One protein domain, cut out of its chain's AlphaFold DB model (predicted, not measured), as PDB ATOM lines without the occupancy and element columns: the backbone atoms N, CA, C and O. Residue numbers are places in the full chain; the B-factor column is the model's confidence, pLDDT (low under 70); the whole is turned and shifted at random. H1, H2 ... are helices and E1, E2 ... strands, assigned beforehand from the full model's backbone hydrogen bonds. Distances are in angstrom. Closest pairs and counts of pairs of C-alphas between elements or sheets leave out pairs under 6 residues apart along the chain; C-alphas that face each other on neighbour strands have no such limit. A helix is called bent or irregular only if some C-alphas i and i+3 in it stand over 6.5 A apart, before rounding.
ATOM      1  N   LEU A  52     -34.730 -21.347  48.396       96.88
ATOM      2  CA  LEU A  52     -33.786 -22.427  48.093       96.88
ATOM      3  C   LEU A  52     -34.249 -23.756  48.689       96.88
ATOM      4  O   LEU A  52     -34.248 -24.777  48.002       96.88
ATOM      5  N   GLU A  53     -34.691 -23.729  49.940       97.69
ATOM      6  CA  GLU A  53     -35.210 -24.879  50.669       97.69
ATOM      7  C   GLU A  53     -36.463 -25.437  49.990       97.69
ATOM      8  O   GLU A  53     -36.576 -26.650  49.805       97.69
ATOM      9  N   LEU A  54     -37.374 -24.566  49.539       98.19
ATOM     10  CA  LEU A  54     -38.528 -24.986  48.752       98.19
ATOM     11  C   LEU A  54     -38.090 -25.602  47.416       98.19
ATOM     12  O   LEU A  54     -38.555 -26.689  47.087       98.19
ATOM     13  N   ALA A  55     -37.181 -24.975  46.661       98.44
ATOM     14  CA  ALA A  55     -36.709 -25.509  45.377       98.44
ATOM     15  C   ALA A  55     -36.102 -26.919  45.512       98.44
ATOM     16  O   ALA A  55     -36.441 -27.827  44.748       98.44
ATOM     17  N   GLN A  56     -35.259 -27.122  46.526       98.44
ATOM     18  CA  GLN A  56     -34.666 -28.424  46.835       98.44
ATOM     19  C   GLN A  56     -35.720 -29.442  47.281       98.44
ATOM     20  O   GLN A  56     -35.698 -30.590  46.833       98.44
ATOM     21  N   CYS A  57     -36.667 -29.026  48.126       98.62
ATOM     22  CA  CYS A  57     -37.751 -29.884  48.583       98.62
ATOM     23  C   CYS A  57     -38.653 -30.333  47.424       98.62
ATOM     24  O   CYS A  57     -38.975 -31.515  47.339       98.62
ATOM     25  N   LEU A  58     -38.989 -29.440  46.484       98.75
ATOM     26  CA  LEU A  58     -39.759 -29.777  45.280       98.75
ATOM     27  C   LEU A  58     -39.085 -30.900  44.481       98.75
ATOM     28  O   LEU A  58     -39.742 -31.877  44.126       98.75
ATOM     29  N   SER A  59     -37.770 -30.794  44.269       98.38
ATOM     30  CA  SER A  59     -36.979 -31.838  43.608       98.38
ATOM     31  C   SER A  59     -37.008 -33.159  44.392       98.38
ATOM     32  O   SER A  59     -37.299 -34.216  43.832       98.38
ATOM     33  N   ALA A  60     -36.802 -33.104  45.713       98.50
ATOM     34  CA  ALA A  60     -36.829 -34.282  46.583       98.50
ATOM     35  C   ALA A  60     -38.208 -34.969  46.649       98.50
ATOM     36  O   ALA A  60     -38.283 -36.171  46.897       98.50
ATOM     37  N   LYS A  61     -39.291 -34.218  46.423       98.50
ATOM     38  CA  LYS A  61     -40.681 -34.699  46.364       98.50
ATOM     39  C   LYS A  61     -41.135 -35.082  44.953       98.50
ATOM     40  O   LYS A  61     -42.324 -35.261  44.720       98.50
ATOM     41  N   GLY A  62     -40.209 -35.168  43.998       97.88
ATOM     42  CA  GLY A  62     -40.505 -35.613  42.637       97.88
ATOM     43  C   GLY A  62     -41.321 -34.625  41.802       97.88
ATOM     44  O   GLY A  62     -41.819 -35.005  40.741       97.88
ATOM     45  N   ALA A  63     -41.460 -33.367  42.234       98.62
ATOM     46  CA  ALA A  63     -42.043 -32.335  41.388       98.62
ATOM     47  C   ALA A  63     -41.071 -31.986  40.255       98.62
ATOM     48  O   ALA A  63     -39.870 -31.861  40.475       98.62
ATOM     49  N   THR A  64     -41.585 -31.806  39.043       98.81
ATOM     50  CA  THR A  64     -40.802 -31.421  37.864       98.81
ATOM     51  C   THR A  64     -41.437 -30.218  37.192       98.81
ATOM     52  O   THR A  64     -42.629 -30.220  36.890       98.81
ATOM     53  N   PHE A  65     -40.627 -29.197  36.933       98.81
ATOM     54  CA  PHE A  65     -41.021 -27.974  36.253       98.81
ATOM     55  C   PHE A  65     -40.607 -28.034  34.777       98.81
ATOM     56  O   PHE A  65     -39.452 -27.819  34.421       98.81
ATOM     57  N   TYR A  66     -41.571 -28.270  33.898       98.88
ATOM     58  CA  TYR A  66     -41.391 -28.248  32.451       98.88
ATOM     59  C   TYR A  66     -41.632 -26.844  31.891       98.88
ATOM     60  O   TYR A  66     -42.671 -26.224  32.139       98.88
ATOM     61  N   GLY A  67     -40.692 -26.331  31.101       98.75
ATOM     62  CA  GLY A  67     -40.851 -25.031  30.455       98.75
ATOM     63  C   GLY A  67     -39.880 -24.805  29.309       98.75
ATOM     64  O   GLY A  67     -39.157 -25.712  28.910       98.75
ATOM     65  N   ALA A  68     -39.881 -23.586  28.774       98.69
ATOM     66  CA  ALA A  68     -38.970 -23.181  27.711       98.69
ATOM     67  C   ALA A  68     -38.175 -21.928  28.093       98.69
ATOM     68  O   ALA A  68     -38.718 -21.021  28.731       98.69
ATOM     69  N   PHE A  69     -36.917 -21.830  27.661       98.00
ATOM     70  CA  PHE A  69     -36.060 -20.676  27.975       98.00
ATOM     71  C   PHE A  69     -36.628 -19.331  27.479       98.00
ATOM     72  O   PHE A  69     -36.437 -18.300  28.123       98.00
ATOM     73  N   TRP A  70     -37.350 -19.332  26.354       98.00
ATOM     74  CA  TRP A  70     -37.955 -18.139  25.749       98.00
ATOM     75  C   TRP A  70     -39.343 -17.797  26.318       98.00
ATOM     76  O   TRP A  70     -39.867 -16.708  26.075       98.00
ATOM     77  N   CYS A  71     -39.950 -18.700  27.090       98.19
ATOM     78  CA  CYS A  71     -41.316 -18.553  27.590       98.19
ATOM     79  C   CYS A  71     -41.387 -17.481  28.695       98.19
ATOM     80  O   CYS A  71     -40.686 -17.553  29.706       98.19
ATOM     81  N   SER A  72     -42.239 -16.462  28.510       98.44
ATOM     82  CA  SER A  72     -42.421 -15.357  29.470       98.44
ATOM     83  C   SER A  72     -42.861 -15.862  30.841       98.44
ATOM     84  O   SER A  72     -42.203 -15.563  31.830       98.44
ATOM     85  N   HIS A  73     -43.889 -16.707  30.886       98.56
ATOM     86  CA  HIS A  73     -44.414 -17.275  32.127       98.56
ATOM     87  C   HIS A  73     -43.398 -18.156  32.863       98.56
ATOM     88  O   HIS A  73     -43.321 -18.180  34.087       98.56
ATOM     89  N   CYS A  74     -42.542 -18.842  32.112       98.75
ATOM     90  CA  CYS A  74     -41.472 -19.663  32.657       98.75
ATOM     91  C   CYS A  74     -40.393 -18.791  33.311       98.75
ATOM     92  O   CYS A  74     -39.867 -19.143  34.366       98.75
ATOM     93  N   ARG A  75     -40.090 -17.631  32.714       98.44
ATOM     94  CA  ARG A  75     -39.204 -16.630  33.319       98.44
ATOM     95  C   ARG A  75     -39.825 -16.023  34.574       98.44
ATOM     96  O   ARG A  75     -39.113 -15.922  35.565       98.44
ATOM     97  N   THR A  76     -41.121 -15.703  34.573       98.31
ATOM     98  CA  THR A  76     -41.828 -15.225  35.777       98.31
ATOM     99  C   THR A  76     -41.770 -16.254  36.903       98.31
ATOM    100  O   THR A  76     -41.374 -15.925  38.017       98.31
ATOM    101  N   GLN A  77     -42.069 -17.523  36.606       98.56
ATOM    102  CA  GLN A  77     -41.981 -18.610  37.582       98.56
ATOM    103  C   GLN A  77     -40.576 -18.719  38.188       98.56
ATOM    104  O   GLN A  77     -40.453 -18.871  39.400       98.56
ATOM    105  N   LYS A  78     -39.521 -18.638  37.364       98.19
ATOM    106  CA  LYS A  78     -38.125 -18.656  37.835       98.19
ATOM    107  C   LYS A  78     -37.785 -17.410  38.651       98.19
ATOM    108  O   LYS A  78     -37.098 -17.527  39.657       98.19
ATOM    109  N   ALA A  79     -38.293 -16.244  38.259       96.81
ATOM    110  CA  ALA A  79     -38.047 -14.990  38.959       96.81
ATOM    111  C   ALA A  79     -38.580 -15.005  40.400       96.81
ATOM    112  O   ALA A  79     -37.924 -14.438  41.266       96.81
ATOM    113  N   LEU A  80     -39.685 -15.715  40.680       95.69
ATOM    114  CA  LEU A  80     -40.158 -15.920  42.058       95.69
ATOM    115  C   LEU A  80     -39.062 -16.525  42.948       95.69
ATOM    116  O   LEU A  80     -38.902 -16.108  44.086       95.69
ATOM    117  N   PHE A  81     -38.278 -17.464  42.411       96.75
ATOM    118  CA  PHE A  81     -37.190 -18.135  43.124       96.75
ATOM    119  C   PHE A  81     -35.854 -17.378  43.073       96.75
ATOM    120  O   PHE A  81     -34.911 -17.797  43.738       96.75
ATOM    121  N   GLY A  82     -35.734 -16.277  42.322       95.00
ATOM    122  CA  GLY A  82     -34.496 -15.494  42.245       95.00
ATOM    123  C   GLY A  82     -33.267 -16.363  41.944       95.00
ATOM    124  O   GLY A  82     -33.275 -17.188  41.028       95.00
ATOM    125  N   THR A  83     -32.211 -16.226  42.744       94.62
ATOM    126  CA  THR A  83     -30.981 -17.036  42.631       94.62
ATOM    127  C   THR A  83     -31.212 -18.534  42.894       94.62
ATOM    128  O   THR A  83     -30.550 -19.383  42.284       94.62
ATOM    129  N   ALA A  84     -32.208 -18.883  43.718       95.88
ATOM    130  CA  ALA A  84     -32.604 -20.263  43.991       95.88
ATOM    131  C   ALA A  84     -33.266 -20.961  42.790       95.88
ATOM    132  O   ALA A  84     -33.410 -22.183  42.800       95.88
ATOM    133  N   ALA A  85     -33.604 -20.234  41.718       97.25
ATOM    134  CA  ALA A  85     -34.132 -20.833  40.491       97.25
ATOM    135  C   ALA A  85     -33.187 -21.884  39.879       97.25
ATOM    136  O   ALA A  85     -33.639 -22.792  39.186       97.25
ATOM    137  N   SER A  86     -31.882 -21.776  40.150       96.31
ATOM    138  CA  SER A  86     -30.863 -22.752  39.743       96.31
ATOM    139  C   SER A  86     -31.028 -24.133  40.394       96.31
ATOM    140  O   SER A  86     -30.563 -25.121  39.832       96.31
ATOM    141  N   ALA A  87     -31.713 -24.213  41.540       97.75
ATOM    142  CA  ALA A  87     -32.000 -25.455  42.254       97.75
ATOM    143  C   ALA A  87     -33.358 -26.074  41.880       97.75
ATOM    144  O   ALA A  87     -33.702 -27.144  42.382       97.75
ATOM    145  N   LEU A  88     -34.149 -25.414  41.025       98.56
ATOM    146  CA  LEU A  88     -35.443 -25.938  40.599       98.56
ATOM    147  C   LEU A  88     -35.276 -27.231  39.786       98.56
ATOM    148  O   LEU A  88     -34.372 -27.310  38.950       98.56
ATOM    149  N   PRO A  89     -36.193 -28.205  39.934       98.50
ATOM    150  CA  PRO A  89     -36.236 -29.411  39.107       98.50
ATOM    151  C   PRO A  89     -36.767 -29.094  37.695       98.50
ATOM    152  O   PRO A  89     -37.847 -29.528  37.302       98.50
ATOM    153  N   TYR A  90     -36.037 -28.264  36.946       98.81
ATOM    154  CA  TYR A  90     -36.441 -27.739  35.643       98.81
ATOM    155  C   TYR A  90     -36.032 -28.658  34.487       98.81
ATOM    156  O   TYR A  90     -34.879 -29.075  34.394       98.81
ATOM    157  N   VAL A  91     -36.952 -28.887  33.548       98.81
ATOM    158  CA  VAL A  91     -36.688 -29.559  32.270       98.81
ATOM    159  C   VAL A  91     -36.928 -28.581  31.123       98.81
ATOM    160  O   VAL A  91     -38.021 -28.031  30.974       98.81
ATOM    161  N   GLU A  92     -35.900 -28.396  30.291       98.62
ATOM    162  CA  GLU A  92     -35.988 -27.597  29.071       98.62
ATOM    163  C   GLU A  92     -36.746 -28.361  27.979       98.62
ATOM    164  O   GLU A  92     -36.328 -29.421  27.499       98.62
ATOM    165  N   CYS A  93     -37.874 -27.788  27.580       98.75
ATOM    166  CA  CYS A  93     -38.758 -28.355  26.583       98.75
ATOM    167  C   CYS A  93     -38.531 -27.814  25.186       98.75
ATOM    168  O   CYS A  93     -39.006 -28.447  24.252       98.75
ATOM    169  N   SER A  94     -37.829 -26.698  24.994       98.62
ATOM    170  CA  SER A  94     -37.552 -26.165  23.663       98.62
ATOM    171  C   SER A  94     -36.241 -26.696  23.102       98.62
ATOM    172  O   SER A  94     -35.225 -26.776  23.791       98.62
ATOM    173  N   THR A  95     -36.220 -26.981  21.803       98.50
ATOM    174  CA  THR A  95     -34.959 -27.077  21.062       98.50
ATOM    175  C   THR A  95     -34.239 -25.719  21.057       98.50
ATOM    176  O   THR A  95     -34.895 -24.682  21.219       98.50
ATOM    177  N   PRO A  96     -32.905 -25.689  20.862       98.06
ATOM    178  CA  PRO A  96     -32.127 -24.446  20.909       98.06
ATOM    179  C   PRO A  96     -32.585 -23.369  19.917       98.06
ATOM    180  O   PRO A  96     -32.425 -22.183  20.183       98.06
ATOM    181  N   ASP A  97     -33.168 -23.775  18.788       97.56
ATOM    182  CA  ASP A  97     -33.709 -22.882  17.762       97.56
ATOM    183  C   ASP A  97     -35.115 -22.344  18.082       97.56
ATOM    184  O   ASP A  97     -35.632 -21.516  17.339       97.56
ATOM    185  N   GLY A  98     -35.750 -22.802  19.167       97.38
ATOM    186  CA  GLY A  98     -37.074 -22.340  19.593       97.38
ATOM    187  C   GLY A  98     -38.264 -22.983  18.873       97.38
ATOM    188  O   GLY A  98     -39.402 -22.738  19.264       97.38
ATOM    189  N   ASN A  99     -38.034 -23.801  17.840       97.25
ATOM    190  CA  ASN A  99     -39.094 -24.201  16.905       97.25
ATOM    191  C   ASN A  99     -39.737 -25.556  17.213       97.25
ATOM    192  O   ASN A  99     -40.766 -25.895  16.632       97.25
ATOM    193  N   ASN A 100     -39.130 -26.363  18.084       98.25
ATOM    194  CA  ASN A 100     -39.594 -27.715  18.377       98.25
ATOM    195  C   ASN A 100     -39.554 -28.020  19.874       98.25
ATOM    196  O   ASN A 100     -38.834 -27.391  20.647       98.25
ATOM    197  N   GLN A 101     -40.312 -29.046  20.267       98.50
ATOM    198  CA  GLN A 101     -40.272 -29.590  21.619       98.50
ATOM    199  C   GLN A 101     -39.278 -30.764  21.731       98.50
ATOM    200  O   GLN A 101     -39.206 -31.610  20.826       98.50
ATOM    201  N   THR A 102     -38.530 -30.832  22.836       98.62
ATOM    202  CA  THR A 102     -37.592 -31.922  23.151       98.62
ATOM    203  C   THR A 102     -38.331 -33.247  23.404       98.62
ATOM    204  O   THR A 102     -39.482 -33.234  23.856       98.62
ATOM    205  N   PRO A 103     -37.701 -34.413  23.147       98.31
ATOM    206  CA  PRO A 103     -38.312 -35.716  23.434       98.31
ATOM    207  C   PRO A 103     -38.772 -35.863  24.889       98.31
ATOM    208  O   PRO A 103     -39.882 -36.316  25.130       98.31
ATOM    209  N   ALA A 104     -37.985 -35.355  25.847       97.31
ATOM    210  CA  ALA A 104     -38.307 -35.408  27.274       97.31
ATOM    211  C   ALA A 104     -39.690 -34.822  27.613       97.31
ATOM    212  O   ALA A 104     -40.378 -35.342  28.489       97.31
ATOM    213  N   CYS A 105     -40.113 -33.769  26.908       98.50
ATOM    214  CA  CYS A 105     -41.419 -33.145  27.123       98.50
ATOM    215  C   CYS A 105     -42.520 -33.749  26.240       98.50
ATOM    216  O   CYS A 105     -43.659 -33.855  26.694       98.50
ATOM    217  N   LYS A 106     -42.184 -34.221  25.029       98.44
ATOM    218  CA  LYS A 106     -43.122 -34.947  24.152       98.44
ATOM    219  C   LYS A 106     -43.582 -36.262  24.778       98.44
ATOM    220  O   LYS A 106     -44.778 -36.537  24.811       98.44
ATOM    221  N   ASP A 107     -42.648 -37.035  25.325       97.38
ATOM    222  CA  ASP A 107     -42.923 -38.330  25.958       97.38
ATOM    223  C   ASP A 107     -43.779 -38.163  27.222       97.38
ATOM    224  O   ASP A 107     -44.622 -39.004  27.539       97.38
ATOM    225  N   LYS A 108     -43.605 -37.029  27.911       97.19
ATOM    226  CA  LYS A 108     -44.423 -36.594  29.050       97.19
ATOM    227  C   LYS A 108     -45.711 -35.876  28.650       97.19
ATOM    228  O   LYS A 108     -46.476 -35.512  29.528       97.19
ATOM    229  N   LYS A 109     -45.975 -35.718  27.348       97.62
ATOM    230  CA  LYS A 109     -47.179 -35.082  26.789       97.62
ATOM    231  C   LYS A 109     -47.418 -33.657  27.308       97.62
ATOM    232  O   LYS A 109     -48.562 -33.242  27.462       97.62
ATOM    233  N   ILE A 110     -46.351 -32.890  27.529       98.50
ATOM    234  CA  ILE A 110     -46.457 -31.497  27.972       98.50
ATOM    235  C   ILE A 110     -47.022 -30.641  26.834       98.50
ATOM    236  O   ILE A 110     -46.364 -30.434  25.813       98.50
ATOM    237  N   ILE A 111     -48.233 -30.117  27.020       97.50
ATOM    238  CA  ILE A 111     -48.958 -29.344  25.994       97.50
ATOM    239  C   ILE A 111     -48.758 -27.825  26.098       97.50
ATOM    240  O   ILE A 111     -48.941 -27.114  25.113       97.50
ATOM    241  N   SER A 112     -48.389 -27.319  27.277       98.06
ATOM    242  CA  SER A 112     -48.245 -25.885  27.551       98.06
ATOM    243  C   SER A 112     -47.108 -25.607  28.527       98.06
ATOM    244  O   SER A 112     -46.702 -26.486  29.288       98.06
ATOM    245  N   TYR A 113     -46.611 -24.370  28.537       98.56
ATOM    246  CA  TYR A 113     -45.559 -23.940  29.453       98.56
ATOM    247  C   TYR A 113     -45.994 -22.729  30.291       98.56
ATOM    248  O   TYR A 113     -46.651 -21.834  29.756       98.56
ATOM    249  N   PRO A 114     -45.554 -22.641  31.557       98.69
ATOM    250  CA  PRO A 114     -44.928 -23.712  32.332       98.69
ATOM    251  C   PRO A 114     -45.942 -24.826  32.674       98.69
ATOM    252  O   PRO A 114     -47.147 -24.579  32.696       98.69
ATOM    253  N   THR A 115     -45.458 -26.036  32.947       98.88
ATOM    254  CA  THR A 115     -46.256 -27.126  33.535       98.88
ATOM    255  C   THR A 115     -45.467 -27.775  34.662       98.88
ATOM    256  O   THR A 115     -44.299 -28.118  34.491       98.88
ATOM    257  N   TRP A 116     -46.108 -27.946  35.810       98.81
ATOM    258  CA  TRP A 116     -45.596 -28.701  36.942       98.81
ATOM    259  C   TRP A 116     -46.225 -30.083  36.953       98.81
ATOM    260  O   TRP A 116     -47.447 -30.185  36.931       98.81
ATOM    261  N   VAL A 117     -45.401 -31.123  37.015       98.69
ATOM    262  CA  VAL A 117     -45.846 -32.510  37.200       98.69
ATOM    263  C   VAL A 117     -45.346 -32.980  38.555       98.69
ATOM    264  O   VAL A 117     -44.161 -32.832  38.848       98.69
ATOM    265  N   PHE A 118     -46.229 -33.522  39.384       98.44
ATOM    266  CA  PHE A 118     -45.920 -33.962  40.744       98.44
ATOM    267  C   PHE A 118     -45.785 -35.486  40.828       98.44
ATOM    268  O   PHE A 118     -46.171 -36.222  39.912       98.44
ATOM    269  N   GLU A 119     -45.253 -35.976  41.949       95.56
ATOM    270  CA  GLU A 119     -45.293 -37.402  42.268       95.56
ATOM    271  C   GLU A 119     -46.745 -37.916  42.207       95.56
ATOM    272  O   GLU A 119     -47.673 -37.270  42.690       95.56
ATOM    273  N   GLY A 120     -46.958 -39.058  41.550       92.88
ATOM    274  CA  GLY A 120     -48.297 -39.595  41.274       92.88
ATOM    275  C   GLY A 120     -48.926 -39.129  39.953       92.88
ATOM    276  O   GLY A 120     -49.903 -39.734  39.521       92.88
ATOM    277  N   GLY A 121     -48.333 -38.146  39.264       94.44
ATOM    278  CA  GLY A 121     -48.742 -37.727  37.915       94.44
ATOM    279  C   GLY A 121     -49.768 -36.596  37.861       94.44
ATOM    280  O   GLY A 121     -50.233 -36.266  36.775       94.44
ATOM    281  N   ASP A 122     -50.107 -35.991  39.001       96.50
ATOM    282  CA  ASP A 122     -50.878 -34.747  39.046       96.50
ATOM    283  C   ASP A 122     -50.141 -33.629  38.296       96.50
ATOM    284  O   ASP A 122     -48.924 -33.484  38.435       96.50
ATOM    285  N   GLU A 123     -50.882 -32.787  37.571       98.00
ATOM    286  CA  GLU A 123     -50.316 -31.667  36.816       98.00
ATOM    287  C   GLU A 123     -50.947 -30.324  37.202       98.00
ATOM    288  O   GLU A 123     -52.147 -30.234  37.476       98.00
ATOM    289  N   LEU A 124     -50.139 -29.262  37.187       98.56
ATOM    290  CA  LEU A 124     -50.588 -27.872  37.253       98.56
ATOM    291  C   LEU A 124     -49.950 -27.071  36.116       98.56
ATOM    292  O   LEU A 124     -48.728 -26.971  36.018       98.56
ATOM    293  N   THR A 125     -50.776 -26.470  35.267       98.50
ATOM    294  CA  THR A 125     -50.327 -25.616  34.159       98.50
ATOM    295  C   THR A 125     -50.284 -24.148  34.571       98.50
ATOM    296  O   THR A 125     -51.128 -23.692  35.343       98.50
ATOM    297  N   GLY A 126     -49.370 -23.382  33.982       98.44
ATOM    298  CA  GLY A 126     -49.215 -21.956  34.263       98.44
ATOM    299  C   GLY A 126     -48.365 -21.680  35.502       98.44
ATOM    300  O   GLY A 126     -47.884 -22.595  36.175       98.44
ATOM    301  N   GLU A 127     -48.122 -20.398  35.759       98.62
ATOM    302  CA  GLU A 127     -47.350 -19.941  36.917       98.62
ATOM    303  C   GLU A 127     -48.025 -20.374  38.224       98.62
ATOM    304  O   GLU A 127     -49.240 -20.255  38.375       98.62
ATOM    305  N   GLN A 128     -47.233 -20.862  39.174       98.69
ATOM    306  CA  GLN A 128     -47.682 -21.320  40.482       98.69
ATOM    307  C   GLN A 128     -47.027 -20.493  41.584       98.69
ATOM    308  O   GLN A 128     -45.824 -20.208  41.545       98.69
ATOM    309  N   SER A 129     -47.825 -20.145  42.593       98.06
ATOM    310  CA  SER A 129     -47.324 -19.509  43.808       98.06
ATOM    311  C   SER A 129     -46.573 -20.511  44.685       98.06
ATOM    312  O   SER A 129     -46.762 -21.728  44.584       98.06
ATOM    313  N   PHE A 130     -45.767 -19.994  45.608       97.94
ATOM    314  CA  PHE A 130     -45.093 -20.815  46.605       97.94
ATOM    315  C   PHE A 130     -46.054 -21.660  47.436       97.94
ATOM    316  O   PHE A 130     -45.821 -22.856  47.587       97.94
ATOM    317  N   THR A 131     -47.171 -21.081  47.877       97.50
ATOM    318  CA  THR A 131     -48.205 -21.785  48.645       97.50
ATOM    319  C   THR A 131     -48.753 -22.997  47.903       97.50
ATOM    320  O   THR A 131     -48.910 -24.065  48.489       97.50
ATOM    321  N   VAL A 132     -49.032 -22.866  46.602       98.31
ATOM    322  CA  VAL A 132     -49.570 -23.977  45.804       98.31
ATOM    323  C   VAL A 132     -48.533 -25.088  45.654       98.31
ATOM    324  O   VAL A 132     -48.849 -26.256  45.885       98.31
ATOM    325  N   LEU A 133     -47.293 -24.727  45.317       98.50
ATOM    326  CA  LEU A 133     -46.193 -25.679  45.158       98.50
ATOM    327  C   LEU A 133     -45.880 -26.416  46.469       98.50
ATOM    328  O   LEU A 133     -45.739 -27.640  46.473       98.50
ATOM    329  N   ALA A 134     -45.838 -25.684  47.582       98.00
ATOM    330  CA  ALA A 134     -45.652 -26.219  48.925       98.00
ATOM    331  C   ALA A 134     -46.779 -27.187  49.309       98.00
ATOM    332  O   ALA A 134     -46.505 -28.328  49.677       98.00
ATOM    333  N   ASN A 135     -48.043 -26.794  49.123       97.56
ATOM    334  CA  ASN A 135     -49.198 -27.642  49.434       97.56
ATOM    335  C   ASN A 135     -49.228 -28.931  48.605       97.56
ATOM    336  O   ASN A 135     -49.551 -29.990  49.140       97.56
ATOM    337  N   LYS A 136     -48.874 -28.870  47.314       98.00
ATOM    338  CA  LYS A 136     -48.832 -30.060  46.449       98.00
ATOM    339  C   LYS A 136     -47.755 -31.069  46.843       98.00
ATOM    340  O   LYS A 136     -47.899 -32.244  46.530       98.00
ATOM    341  N   THR A 137     -46.699 -30.629  47.520       97.94
ATOM    342  CA  THR A 137     -45.531 -31.467  47.845       97.94
ATOM    343  C   THR A 137     -45.342 -31.724  49.341       97.94
ATOM    344  O   THR A 137     -44.497 -32.530  49.734       97.94
ATOM    345  N   GLY A 138     -46.125 -31.056  50.194       97.31
ATOM    346  CA  GLY A 138     -45.918 -31.037  51.641       97.31
ATOM    347  C   GLY A 138     -44.634 -30.308  52.060       97.31
ATOM    348  O   GLY A 138     -44.125 -30.559  53.151       97.31
TER     349      GLY A 138
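Overview. This is residues 52 to 138 of the 162 residues of an uncharacterized protein of Candidatus Lloydbacteria bacterium RIFCSPHIGHO2_01_FULL_49_22 (UniProt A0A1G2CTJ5). What shape do these atoms make? A small twisted sheet of four short strands forms the middle, with H1 and H4 side by side past one end, kinked H2 along one side and little H3 away from H2. What is it built of? 87 residues are printed, with four named helices and four named strands, H1 E1 H2 E2 H3 E3 E4 H4; the class is mixed, helices and strands, and the mixed sheet runs E2 E1 E3 E4. It is compact, with a radius of gyration of the C-alphas of 12.1 A and spans of 35 by 28 by 18 A.

Arrangement. What does H1, residues 52 to 60, touch? It touches residues 81 to 87 of H2, residues 72 to 87, about perpendicular at 82 degrees; the closest C-alphas, of Leu 52 and Ala 84, are 4.8 A apart. It touches H4, residues 130 to 137, the same way at a shallow tilt of 26 degrees; the closest C-alphas, of Leu 58 and Thr 137, are 6.5 A apart. How do the strands pair? E1, residues 64 to 67, is parallel to E2, residues 90 to 92, with N 91 and O 65 within hydrogen-bond range at 2.9 A, and antiparallel to E3, residues 115 to 117, with N 64 and O 117 at 2.8 A. E3 and E4, residues 123 to 125, form a hairpin, with N 116 and O 124 at 2.8 A. E1, H2 and E2 make a strand-helix-strand unit, two parallel neighbour strands with a helix between, its crossover right-handed. How do the helices stand? H3, residues 103 to 107, only grazes the sheet and is apart from H2. Every O i to N i+4 pair is within hydrogen-bond range in H1, H3 and H4, and 7 of 12 are in H2.

Along the chain. Where does H1 begin? C-alpha 52 is at (-33.786, -22.427, 48.093), and H1 is 12.3 A long. How does H2 run? It spans 19.3 A with a kink of 101 degrees near residue 81, and is irregular: C-alphas 80 and 83 are 9.3 A apart. Where does H4 end? C-alpha 137 is at (-45.531, -31.467, 47.845).

Size, cuts and confidence. How far does it reach? The two C-alphas farthest apart, of Asp 97 and Gly 138, are 36.9 A apart. Is it unbroken and confident? The printed part has no cut and no long link, and no printed residue is under 70 in pLDDT.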